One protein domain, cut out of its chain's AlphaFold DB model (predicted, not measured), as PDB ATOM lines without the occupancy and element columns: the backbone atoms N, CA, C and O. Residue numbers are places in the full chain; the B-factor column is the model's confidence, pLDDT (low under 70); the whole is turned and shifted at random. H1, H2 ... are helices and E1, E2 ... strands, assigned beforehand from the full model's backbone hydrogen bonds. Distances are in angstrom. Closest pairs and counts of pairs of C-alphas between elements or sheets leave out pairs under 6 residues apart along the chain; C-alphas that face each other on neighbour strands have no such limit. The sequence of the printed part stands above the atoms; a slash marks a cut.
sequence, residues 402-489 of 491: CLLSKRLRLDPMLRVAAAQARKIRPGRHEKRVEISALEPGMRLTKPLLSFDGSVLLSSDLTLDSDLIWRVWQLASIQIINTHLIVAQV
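Overview. This is residues 402 to 489 of the 491 residues of an uncharacterized protein of Deltaproteobacteria bacterium (UniProt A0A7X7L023). A small sheet of three short strands, with E4 in the middle between E1 and E2, lies toward one end, and a long folded-back stretch, residues 445 to 461 with E3 in it, loops out beside E2. H3 runs along one side of this body, and H1 and H2 lie toward the other end of the longest axis, away from the sheet. The 88 printed residues hold three named helices and four named strands, in the order H1 H2 E1 E2 E3 H3 E4; the class is mixed, helices and strands, with 43 residues, under half, in named elements. The sheet's order is E1, E4, E2, all antiparallel. The whole is compact, with a radius of gyration of the C-alphas of 13.2 A and spans of 40 by 27 by 18 A.

Arrangement. H1, residues 406 to 410, and H2, residues 412 to 422, are close but not clearly touching; their closest C-alphas, of Arg 409 and Arg 415, are 7.2 A apart. Neither is on the sheet. E1, residues 431 to 433, is an edge strand, antiparallel to E4, residues 484 to 488, at 124 degrees; N 431 and O 486 are 2.9 A apart, within hydrogen-bond range. E2, residues 442 to 444, is the other edge strand, antiparallel to E4 at 133 degrees, with N 487 and O 443 at 2.9 A. The pairing is staggered: E4 pairs with E1 over residues 484 to 486 and with E2 over 486 to 488. Residues 443 to 444 of E2 also pair, antiparallel, with residues 461 to 462. E3, residues 455 to 457, pairs with no named strand, but a short antiparallel pairing joins it to residues 448 to 449. H3, residues 465 to 477, is not on the sheet and touches no helix. Every O i to N i+4 pair is within hydrogen-bond range in H1 and H2; in H3, 8 of 9 are.

Along the chain. H1 begins at C-alpha 406, (57.269, 109.269, 61.353), and is 6.3 A long. H2 is 15.4 A long, E1 6.2 A, E2 6.5 A and E3 5.6 A. H3 is 19.3 A long and starts at C-alpha 465, (53.024, 110.936, 95.307). E4, 12.5 A long, ends at C-alpha 488, (66.502, 118.397, 96.972).

Size, cuts and confidence. The two C-alphas farthest apart, of Arg 407 and Val 489, are 41.1 A from each other. The printed part has no cut. The link from H1 to H2 is tight, and the other links are short. Mean pLDDT of the printed part is 85.8, and residue 489 is under 70.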
ATOM      1  N   CYS A 402      58.276 104.919  69.415       72.31
ATOM      2  CA  CYS A 402      57.105 104.198  69.911       72.31
ATOM      3  C   CYS A 402      55.916 105.119  70.236       72.31
ATOM      4  O   CYS A 402      54.814 104.626  70.440       72.31
ATOM      5  N   LEU A 403      56.124 106.441  70.305       78.69
ATOM      6  CA  LEU A 403      55.093 107.409  70.700       78.69
ATOM      7  C   LEU A 403      54.719 108.424  69.625       78.69
ATOM      8  O   LEU A 403      53.692 109.085  69.749       78.69
ATOM      9  N   LEU A 404      55.549 108.575  68.594       78.88
ATOM     10  CA  LEU A 404      55.336 109.568  67.548       78.88
ATOM     11  C   LEU A 404      55.383 108.944  66.160       78.88
ATOM     12  O   LEU A 404      56.317 108.214  65.801       78.88
ATOM     13  N   SER A 405      54.420 109.344  65.333       78.25
ATOM     14  CA  SER A 405      54.410 109.015  63.911       78.25
ATOM     15  C   SER A 405      55.684 109.522  63.225       78.25
ATOM     16  O   SER A 405      56.322 110.489  63.652       78.25
ATOM     17  N   LYS A 406      56.086 108.860  62.131       77.62
ATOM     18  CA  LYS A 406      57.269 109.269  61.353       77.62
ATOM     19  C   LYS A 406      57.152 110.723  60.879       77.62
ATOM     20  O   LYS A 406      58.144 111.438  60.908       77.62
ATOM     21  N   ARG A 407      55.942 111.165  60.518       81.88
ATOM     22  CA  ARG A 407      55.653 112.542  60.092       81.88
ATOM     23  C   ARG A 407      56.004 113.563  61.176       81.88
ATOM     24  O   ARG A 407      56.798 114.454  60.908       81.88
ATOM     25  N   LEU A 408      55.483 113.397  62.396       78.44
ATOM     26  CA  LEU A 408      55.748 114.323  63.508       78.44
ATOM     27  C   LEU A 408      57.225 114.325  63.915       78.44
ATOM     28  O   LEU A 408      57.779 115.362  64.257       78.44
ATOM     29  N   ARG A 409      57.898 113.172  63.829       78.69
ATOM     30  CA  ARG A 409      59.342 113.076  64.099       78.69
ATOM     31  C   ARG A 409      60.206 113.829  63.088       78.69
ATOM     32  O   ARG A 409      61.327 114.200  63.428       78.69
ATOM     33  N   LEU A 410      59.724 113.993  61.857       83.94
ATOM     34  CA  LEU A 410      60.436 114.677  60.779       83.94
ATOM     35  C   LEU A 410      60.074 116.161  60.669       83.94
ATOM     36  O   LEU A 410      60.739 116.869  59.920       83.94
ATOM     37  N   ASP A 411      59.081 116.629  61.425       85.50
ATOM     38  CA  ASP A 411      58.671 118.029  61.440       85.50
ATOM     39  C   ASP A 411      59.828 118.938  61.919       85.50
ATOM     40  O   ASP A 411      60.313 118.775  63.047       85.50
ATOM     41  N   PRO A 412      60.304 119.886  61.087       87.62
ATOM     42  CA  PRO A 412      61.423 120.754  61.444       87.62
ATOM     43  C   PRO A 412      61.156 121.622  62.677       87.62
ATOM     44  O   PRO A 412      62.055 121.786  63.505       87.62
ATOM     45  N   MET A 413      59.934 122.138  62.838       86.38
ATOM     46  CA  MET A 413      59.568 123.022  63.947       86.38
ATOM     47  C   MET A 413      59.578 122.266  65.270       86.38
ATOM     48  O   MET A 413      60.219 122.699  66.231       86.38
ATOM     49  N   LEU A 414      58.952 121.086  65.300       83.38
ATOM     50  CA  LEU A 414      58.929 120.245  66.500       83.38
ATOM     51  C   LEU A 414      60.339 119.775  66.881       83.38
ATOM     52  O   LEU A 414      60.689 119.717  68.062       83.38
ATOM     53  N   ARG A 415      61.199 119.493  65.895       84.06
ATOM     54  CA  ARG A 415      62.602 119.136  66.149       84.06
ATOM     55  C   ARG A 415      63.405 120.290  66.743       84.06
ATOM     56  O   ARG A 415      64.223 120.040  67.630       84.06
ATOM     57  N   VAL A 416      63.190 121.522  66.280       87.12
ATOM     58  CA  VAL A 416      63.840 122.714  66.848       87.12
ATOM     59  C   VAL A 416      63.377 122.940  68.286       87.12
ATOM     60  O   VAL A 416      64.229 123.084  69.164       87.12
ATOM     61  N   ALA A 417      62.068 122.881  68.550       82.06
ATOM     62  CA  ALA A 417      61.515 122.998  69.902       82.06
ATOM     63  C   ALA A 417      62.090 121.922  70.842       82.06
ATOM     64  O   ALA A 417      62.595 122.231  71.924       82.06
ATOM     65  N   ALA A 418      62.133 120.664  70.391       83.00
ATOM     66  CA  ALA A 418      62.733 119.565  71.144       83.00
ATOM     67  C   ALA A 418      64.230 119.769  71.417       83.00
ATOM     68  O   ALA A 418      64.713 119.480  72.514       83.00
ATOM     69  N   ALA A 419      64.981 120.278  70.438       85.62
ATOM     70  CA  ALA A 419      66.399 120.573  70.606       85.62
ATOM     71  C   ALA A 419      66.632 121.717  71.603       85.62
ATOM     72  O   ALA A 419      67.549 121.630  72.418       85.62
ATOM     73  N   GLN A 420      65.809 122.767  71.569       85.56
ATOM     74  CA  GLN A 420      65.871 123.878  72.522       85.56
ATOM     75  C   GLN A 420      65.553 123.414  73.946       85.56
ATOM     76  O   GLN A 420      66.331 123.683  74.859       85.56
ATOM     77  N   ALA A 421      64.491 122.629  74.128       83.38
ATOM     78  CA  ALA A 421      64.118 122.060  75.421       83.38
ATOM     79  C   ALA A 421      65.252 121.220  76.048       83.38
ATOM     80  O   ALA A 421      65.545 121.337  77.239       83.38
ATOM     81  N   ARG A 422      65.975 120.427  75.246       83.81
ATOM     82  CA  ARG A 422      67.115 119.616  75.726       83.81
ATOM     83  C   ARG A 422      68.348 120.435  76.116       83.81
ATOM     84  O   ARG A 422      69.211 119.927  76.837       83.81
ATOM     85  N   LYS A 423      68.453 121.690  75.661       87.38
ATOM     86  CA  LYS A 423      69.548 122.595  76.044       87.38
ATOM     87  C   LYS A 423      69.407 123.120  77.471       87.38
ATOM     88  O   LYS A 423      70.396 123.627  77.990       87.38
ATOM     89  N   ILE A 424      68.248 122.971  78.117       85.31
ATOM     90  CA  ILE A 424      68.062 123.378  79.514       85.31
ATOM     91  C   ILE A 424      69.043 122.590  80.403       85.31
ATOM     92  O   ILE A 424      69.083 121.350  80.416       85.31
ATOM     93  N   ARG A 425      69.903 123.327  81.110       86.88
ATOM     94  CA  ARG A 425      70.945 122.786  81.989       86.88
ATOM     95  C   ARG A 425      70.520 122.920  83.455       86.88
ATOM     96  O   ARG A 425      69.866 123.908  83.785       86.88
ATOM     97  N   PRO A 426      70.892 121.953  84.310       89.06
ATOM     98  CA  PRO A 426      70.776 122.120  85.749       89.06
ATOM     99  C   PRO A 426      71.734 123.221  86.231       89.06
ATOM    100  O   PRO A 426      72.849 123.346  85.719       89.06
ATOM    101  N   GLY A 427      71.288 124.015  87.198       88.81
ATOM    102  CA  GLY A 427      72.106 124.943  87.975       88.81
ATOM    103  C   GLY A 427      72.941 124.246  89.055       88.81
ATOM    104  O   GLY A 427      72.944 123.025  89.177       88.81
ATOM    105  N   ARG A 428      73.645 125.040  89.876       85.25
ATOM    106  CA  ARG A 428      74.640 124.564  90.863       85.25
ATOM    107  C   ARG A 428      74.089 123.592  91.920       85.25
ATOM    108  O   ARG A 428      74.830 122.733  92.378       85.25
ATOM    109  N   HIS A 429      72.814 123.725  92.286       86.38
ATOM    110  CA  HIS A 429      72.132 122.899  93.298       86.38
ATOM    111  C   HIS A 429      71.026 122.020  92.698       86.38
ATOM    112  O   HIS A 429      70.188 121.476  93.413       86.38
ATOM    113  N   GLU A 430      70.999 121.900  91.372       91.06
ATOM    114  CA  GLU A 430      70.005 121.113  90.657       91.06
ATOM    115  C   GLU A 430      70.661 119.854  90.084       91.06
ATOM    116  O   GLU A 430      71.815 119.871  89.648       91.06
ATOM    117  N   LYS A 431      69.913 118.755  90.023       90.81
ATOM    118  CA  LYS A 431      70.350 117.515  89.379       90.81
ATOM    119  C   LYS A 431      69.354 117.071  88.321       90.81
ATOM    120  O   LYS A 431      68.147 117.255  88.461       90.81
ATOM    121  N   ARG A 432      69.875 116.461  87.255       90.69
ATOM    122  CA  ARG A 432      69.053 115.725  86.290       90.69
ATOM    123  C   ARG A 432      68.696 114.375  86.892       90.69
ATOM    124  O   ARG A 432      69.584 113.674  87.372       90.69
ATOM    125  N   VAL A 433      67.422 114.022  86.848       89.56
ATOM    126  CA  VAL A 433      66.897 112.767  87.390       89.56
ATOM    127  C   VAL A 433      66.110 112.051  86.297       89.56
ATOM    128  O   VAL A 433      65.546 112.675  85.399       89.56
ATOM    129  N   GLU A 434      66.129 110.725  86.316       88.44
ATOM    130  CA  GLU A 434      65.289 109.927  85.425       88.44
ATOM    131  C   GLU A 434      63.846 109.889  85.941       88.44
ATOM    132  O   GLU A 434      63.598 110.010  87.136       88.44
ATOM    133  N   ILE A 435      62.876 109.660  85.053       89.81
ATOM    134  CA  ILE A 435      61.455 109.559  85.435       89.81
ATOM    135  C   ILE A 435      61.244 108.481  86.512       89.81
ATOM    136  O   ILE A 435      60.475 108.676  87.449       89.81
ATOM    137  N   SER A 436      61.966 107.366  86.402       89.50
ATOM    138  CA  SER A 436      61.939 106.245  87.345       89.50
ATOM    139  C   SER A 436      62.557 106.563  88.711       89.50
ATOM    140  O   SER A 436      62.387 105.776  89.640       89.50
ATOM    141  N   ALA A 437      63.293 107.667  88.840       89.56
ATOM    142  CA  ALA A 437      64.002 108.076  90.050       89.56
ATOM    143  C   ALA A 437      63.337 109.274  90.753       89.56
ATOM    144  O   ALA A 437      63.934 109.871  91.643       89.56
ATOM    145  N   LEU A 438      62.117 109.639  90.349       90.06
ATOM    146  CA  LEU A 438      61.313 110.638  91.045       90.06
ATOM    147  C   LEU A 438      60.831 110.111  92.398       90.06
ATOM    148  O   LEU A 438      60.287 109.011  92.479       90.06
ATOM    149  N   GLU A 439      60.976 110.936  93.433       89.94
ATOM    150  CA  GLU A 439      60.553 110.625  94.800       89.94
ATOM    151  C   GLU A 439      59.750 111.789  95.401       89.94
ATOM    152  O   GLU A 439      60.034 112.955  95.087       89.94
ATOM    153  N   PRO A 440      58.763 111.506  96.276       91.12
ATOM    154  CA  PRO A 440      58.016 112.548  96.967       91.12
ATOM    155  C   PRO A 440      58.933 113.493  97.756       91.12
ATOM    156  O   PRO A 440      59.823 113.052  98.484       91.12
ATOM    157  N   GLY A 441      58.697 114.797  97.630       90.50
ATOM    158  CA  GLY A 441      59.497 115.863  98.236       90.50
ATOM    159  C   GLY A 441      60.584 116.444  97.326       90.50
ATOM    160  O   GLY A 441      61.146 117.486  97.655       90.50
ATOM    161  N   MET A 442      60.873 115.840  96.167       91.19
ATOM    162  CA  MET A 442      61.733 116.476  95.161       91.19
ATOM    163  C   MET A 442      61.067 117.746  94.616       91.19
ATOM    164  O   MET A 442      59.878 117.733  94.305       91.19
ATOM    165  N   ARG A 443      61.824 118.835  94.437       92.00
ATOM    166  CA  ARG A 443      61.306 120.064  93.818       92.00
ATOM    167  C   ARG A 443      61.712 120.134  92.357       92.00
ATOM    168  O   ARG A 443      62.897 120.246  92.063       92.00
ATOM    169  N   LEU A 444      60.743 120.111  91.450       91.44
ATOM    170  CA  LEU A 444      60.930 120.359  90.024       91.44
ATOM    171  C   LEU A 444      61.230 121.848  89.810       91.44
ATOM    172  O   LEU A 444      60.346 122.681  89.973       91.44
ATOM    173  N   THR A 445      62.459 122.205  89.444       91.06
ATOM    174  CA  THR A 445      62.879 123.618  89.341       91.06
ATOM    175  C   THR A 445      62.795 124.184  87.924       91.06
ATOM    176  O   THR A 445      62.925 125.390  87.722       91.06
ATOM    177  N   LYS A 446      62.570 123.333  86.918       90.06
ATOM    178  CA  LYS A 446      62.406 123.712  85.503       90.06
ATOM    179  C   LYS A 446      61.117 123.104  84.951       90.06
ATOM    180  O   LYS A 446      60.748 122.016  85.386       90.06
ATOM    181  N   PRO A 447      60.443 123.752  83.986       89.00
ATOM    182  CA  PRO A 447      59.200 123.216  83.447       89.00
ATOM    183  C   PRO A 447      59.431 121.891  82.710       89.00
ATOM    184  O   PRO A 447      60.449 121.692  82.031       89.00
ATOM    185  N   LEU A 448      58.450 120.994  82.802       87.50
ATOM    186  CA  LEU A 448      58.398 119.821  81.938       87.50
ATOM    187  C   LEU A 448      57.699 120.190  80.646       87.50
ATOM    188  O   LEU A 448      56.560 120.645  80.665       87.50
ATOM    189  N   LEU A 449      58.393 119.984  79.531       85.50
ATOM    190  CA  LEU A 449      57.879 120.303  78.208       85.50
ATOM    191  C   LEU A 449      57.606 119.018  77.433       85.50
ATOM    192  O   LEU A 449      58.387 118.059  77.469       85.50
ATOM    193  N   SER A 450      56.501 119.023  76.710       83.44
ATOM    194  CA  SER A 450      56.111 118.004  75.741       83.44
ATOM    195  C   SER A 450      57.020 118.003  74.500       83.44
ATOM    196  O   SER A 450      57.939 118.821  74.354       83.44
ATOM    197  N   PHE A 451      56.708 117.118  73.543       81.12
ATOM    198  CA  PHE A 451      57.375 117.104  72.244       81.12
ATOM    199  C   PHE A 451      57.241 118.417  71.453       81.12
ATOM    200  O   PHE A 451      58.206 118.845  70.824       81.12
ATOM    201  N   ASP A 452      56.060 119.035  71.490       76.56
ATOM    202  CA  ASP A 452      55.731 120.259  70.751       76.56
ATOM    203  C   ASP A 452      56.112 121.550  71.489       76.56
ATOM    204  O   ASP A 452      55.915 122.641  70.965       76.56
ATOM    205  N   GLY A 453      56.711 121.432  72.678       77.62
ATOM    206  CA  GLY A 453      57.129 122.568  73.496       77.62
ATOM    207  C   GLY A 453      56.033 123.112  74.411       77.62
ATOM    208  O   GLY A 453      56.307 124.036  75.175       77.62
ATOM    209  N   SER A 454      54.826 122.534  74.388       82.12
ATOM    210  CA  SER A 454      53.796 122.845  75.379       82.12
ATOM    211  C   SER A 454      54.244 122.461  76.794       82.12
ATOM    212  O   SER A 454      54.976 121.492  77.022       82.12
ATOM    213  N   VAL A 455      53.828 123.271  77.768       83.50
ATOM    214  CA  VAL A 455      54.156 123.060  79.179       83.50
ATOM    215  C   VAL A 455      53.249 121.966  79.735       83.50
ATOM    216  O   VAL A 455      52.038 122.145  79.821       83.50
ATOM    217  N   LEU A 456      53.844 120.838  80.121       83.94
ATOM    218  CA  LEU A 456      53.161 119.737  80.802       83.94
ATOM    219  C   LEU A 456      53.045 120.004  82.302       83.94
ATOM    220  O   LEU A 456      51.990 119.780  82.887       83.94
ATOM    221  N   LEU A 457      54.131 120.487  82.912       86.69
ATOM    222  CA  LEU A 457      54.192 120.904  84.314       86.69
ATOM    223  C   LEU A 457      55.022 122.178  84.426       86.69
ATOM    224  O   LEU A 457      56.079 122.293  83.799       86.69
ATOM    225  N   SER A 458      54.544 123.125  85.228       86.19
ATOM    226  CA  SER A 458      55.255 124.367  85.521       86.19
ATOM    227  C   SER A 458      56.518 124.114  86.349       86.19
ATOM    228  O   SER A 458      56.688 123.056  86.955       86.19
ATOM    229  N   SER A 459      57.429 125.088  86.360       86.75
ATOM    230  CA  SER A 459      58.569 125.083  87.278       86.75
ATOM    231  C   SER A 459      58.134 125.335  88.721       86.75
ATOM    232  O   SER A 459      57.010 125.759  88.985       86.75
ATOM    233  N   ASP A 460      59.071 125.099  89.635       86.81
ATOM    234  CA  ASP A 460      58.971 125.370  91.067       86.81
ATOM    235  C   ASP A 460      57.843 124.621  91.783       86.81
ATOM    236  O   ASP A 460      57.242 125.122  92.728       86.81
ATOM    237  N   LEU A 461      57.599 123.380  91.357       90.00
ATOM    238  CA  LEU A 461      56.627 122.481  91.973       90.00
ATOM    239  C   LEU A 461      57.318 121.460  92.876       90.00
ATOM    240  O   LEU A 461      58.224 120.750  92.437       90.00
ATOM    241  N   THR A 462      56.854 121.330  94.116       91.88
ATOM    242  CA  THR A 462      57.210 120.187  94.965       91.88
ATOM    243  C   THR A 462      56.393 118.978  94.528       91.88
ATOM    244  O   THR A 462      55.172 119.048  94.418       91.88
ATOM    245  N   LEU A 463      57.075 117.874  94.243       90.75
ATOM    246  CA  LEU A 463      56.465 116.650  93.751       90.75
ATOM    247  C   LEU A 463      55.924 115.830  94.923       90.75
ATOM    248  O   LEU A 463      56.694 115.385  95.771       90.75
ATOM    249  N   ASP A 464      54.614 115.608  94.963       91.44
ATOM    250  CA  ASP A 464      53.987 114.618  95.838       91.44
ATOM    251  C   ASP A 464      53.789 113.274  95.112       91.44
ATOM    252  O   ASP A 464      54.084 113.123  93.920       91.44
ATOM    253  N   SER A 465      53.289 112.275  95.839       91.06
ATOM    254  CA  SER A 465      53.024 110.936  95.307       91.06
ATOM    255  C   SER A 465      52.058 110.940  94.112       91.06
ATOM    256  O   SER A 465      52.249 110.164  93.172       91.06
ATOM    257  N   ASP A 466      51.033 111.803  94.108       89.81
ATOM    258  CA  ASP A 466      50.029 111.845  93.036       89.81
ATOM    259  C   ASP A 466      50.588 112.488  91.766       89.81
ATOM    260  O   ASP A 466      50.371 112.000  90.652       89.81
ATOM    261  N   LEU A 467      51.347 113.570  91.924       90.56
ATOM    262  CA  LEU A 467      51.955 114.298  90.827       90.56
ATOM    263  C   LEU A 467      53.009 113.445  90.127       90.56
ATOM    264  O   LEU A 467      53.017 113.381  88.895       90.56
ATOM    265  N   ILE A 468      53.842 112.726  90.886       92.81
ATOM    266  CA  ILE A 468      54.803 111.773  90.312       92.81
ATOM    267  C   ILE A 468      54.066 110.688  89.529       92.81
ATOM    268  O   ILE A 468      54.445 110.378  88.399       92.81
ATOM    269  N   TRP A 469      52.967 110.163  90.074       92.25
ATOM    270  CA  TRP A 469      52.161 109.170  89.374       92.25
ATOM    271  C   TRP A 469      51.624 109.688  88.038       92.25
ATOM    272  O   TRP A 469      51.698 108.998  87.017       92.25
ATOM    273  N   ARG A 470      51.114 110.923  88.012       89.25
ATOM    274  CA  ARG A 470      50.656 111.569  86.773       89.25
ATOM    275  C   ARG A 470      51.800 111.757  85.784       89.25
ATOM    276  O   ARG A 470      51.593 111.533  84.595       89.25
ATOM    277  N   VAL A 471      53.001 112.105  86.248       91.19
ATOM    278  CA  VAL A 471      54.197 112.169  85.392       91.19
ATOM    279  C   VAL A 471      54.505 110.799  84.793       91.19
ATOM    280  O   VAL A 471      54.757 110.720  83.594       91.19
ATOM    281  N   TRP A 472      54.437 109.713  85.567       92.56
ATOM    282  CA  TRP A 472      54.640 108.346  85.067       92.56
ATOM    283  C   TRP A 472      53.582 107.923  84.041       92.56
ATOM    284  O   TRP A 472      53.908 107.335  83.004       92.56
ATOM    285  N   GLN A 473      52.316 108.270  84.284       90.31
ATOM    286  CA  GLN A 473      51.222 108.060  83.339       90.31
ATOM    287  C   GLN A 473      51.449 108.859  82.048       90.31
ATOM    288  O   GLN A 473      51.505 108.277  80.968       90.31
ATOM    289  N   LEU A 474      51.677 110.170  82.129       88.56
ATOM    290  CA  LEU A 474      51.956 111.012  80.959       88.56
ATOM    291  C   LEU A 474      53.175 110.514  80.186       88.56
ATOM    292  O   LEU A 474      53.130 110.374  78.961       88.56
ATOM    293  N   ALA A 475      54.238 110.158  80.904       89.62
ATOM    294  CA  ALA A 475      55.419 109.555  80.324       89.62
ATOM    295  C   ALA A 475      55.096 108.244  79.611       89.62
ATOM    296  O   ALA A 475      55.779 107.937  78.658       89.62
ATOM    297  N   SER A 476      54.069 107.477  79.965       87.69
ATOM    298  CA  SER A 476      53.728 106.271  79.199       87.69
ATOM    299  C   SER A 476      53.283 106.583  77.769       87.69
ATOM    300  O   SER A 476      53.598 105.827  76.861       87.69
ATOM    301  N   ILE A 477      52.606 107.709  77.531       85.94
ATOM    302  CA  ILE A 477      51.941 107.991  76.245       85.94
ATOM    303  C   ILE A 477      52.486 109.208  75.500       85.94
ATOM    304  O   ILE A 477      52.147 109.388  74.331       85.94
ATOM    305  N   GLN A 478      53.324 110.032  76.125       83.69
ATOM    306  CA  GLN A 478      53.851 111.269  75.549       83.69
ATOM    307  C   GLN A 478      55.370 111.371  75.704       83.69
ATOM    308  O   GLN A 478      55.963 110.817  76.630       83.69
ATOM    309  N   ILE A 479      56.024 112.053  74.759       83.00
ATOM    310  CA  ILE A 479      57.452 112.363  74.867       83.00
ATOM    311  C   ILE A 479      57.626 113.600  75.736       83.00
ATOM    312  O   ILE A 479      57.056 114.650  75.443       83.00
ATOM    313  N   ILE A 480      58.468 113.464  76.756       83.56
ATOM    314  CA  ILE A 480      58.927 114.559  77.606       83.56
ATOM    315  C   ILE A 480      60.302 114.983  77.080       83.56
ATOM    316  O   ILE A 480      61.232 114.177  77.041       83.56
ATOM    317  N   ASN A 481      60.410 116.215  76.583       74.81
ATOM    318  CA  ASN A 481      61.613 116.711  75.909       74.81
ATOM    319  C   ASN A 481      62.663 117.266  76.871       74.81
ATOM    320  O   ASN A 481      63.855 117.239  76.551       74.81
ATOM    321  N   THR A 482      62.235 117.807  78.009       72.62
ATOM    322  CA  THR A 482      63.144 118.320  79.030       72.62
ATOM    323  C   THR A 482      63.600 117.197  79.950       72.62
ATOM    324  O   THR A 482      62.857 116.267  80.258       72.62
ATOM    325  N   HIS A 483      64.850 117.279  80.402       80.94
ATOM    326  CA  HIS A 483      65.284 116.466  81.532       80.94
ATOM    327  C   HIS A 483      64.500 116.901  82.775       80.94
ATOM    328  O   HIS A 483      64.293 118.100  82.969       80.94
ATOM    329  N   LEU A 484      64.112 115.953  83.631       84.38
ATOM    330  CA  LEU A 484      63.613 116.288  84.964       84.38
ATOM    331  C   LEU A 484      64.775 116.887  85.748       84.38
ATOM    332  O   LEU A 484      65.748 116.196  86.050       84.38
ATOM    333  N   ILE A 485      64.700 118.186  86.005       87.06
ATOM    334  CA  ILE A 485      65.695 118.918  86.778       87.06
ATOM    335  C   ILE A 485      65.063 119.219  88.125       87.06
ATOM    336  O   ILE A 485      64.051 119.922  88.198       87.06
ATOM    337  N   VAL A 486      65.644 118.639  89.169       88.88
ATOM    338  CA  VAL A 486      65.129 118.754  90.529       88.88
ATOM    339  C   VAL A 486      66.195 119.281  91.477       88.88
ATOM    340  O   VAL A 486      67.382 118.987  91.314       88.88
ATOM    341  N   ALA A 487      65.762 120.017  92.490       86.81
ATOM    342  CA  ALA A 487      66.544 120.293  93.688       86.81
ATOM    343  C   ALA A 487      66.047 119.383  94.818       86.81
ATOM    344  O   ALA A 487      64.850 119.075  94.890       86.81
ATOM    345  N   GLN A 488      66.953 118.934  95.692       73.75
ATOM    346  CA  GLN A 488      66.502 118.397  96.972       73.75
ATOM    347  C   GLN A 488      66.025 119.562  97.829       73.75
ATOM    348  O   GLN A 488      66.688 120.591  97.915       73.75
ATOM    349  N   VAL A 489      64.834 119.407  98.397       66.19
ATOM    350  CA  VAL A 489      64.370 120.289  99.457       66.19
ATOM    351  C   VAL A 489      65.037 119.759 100.718       66.19
ATOM    352  O   VAL A 489      64.746 118.629 101.115       66.19
TER     353      VAL A 489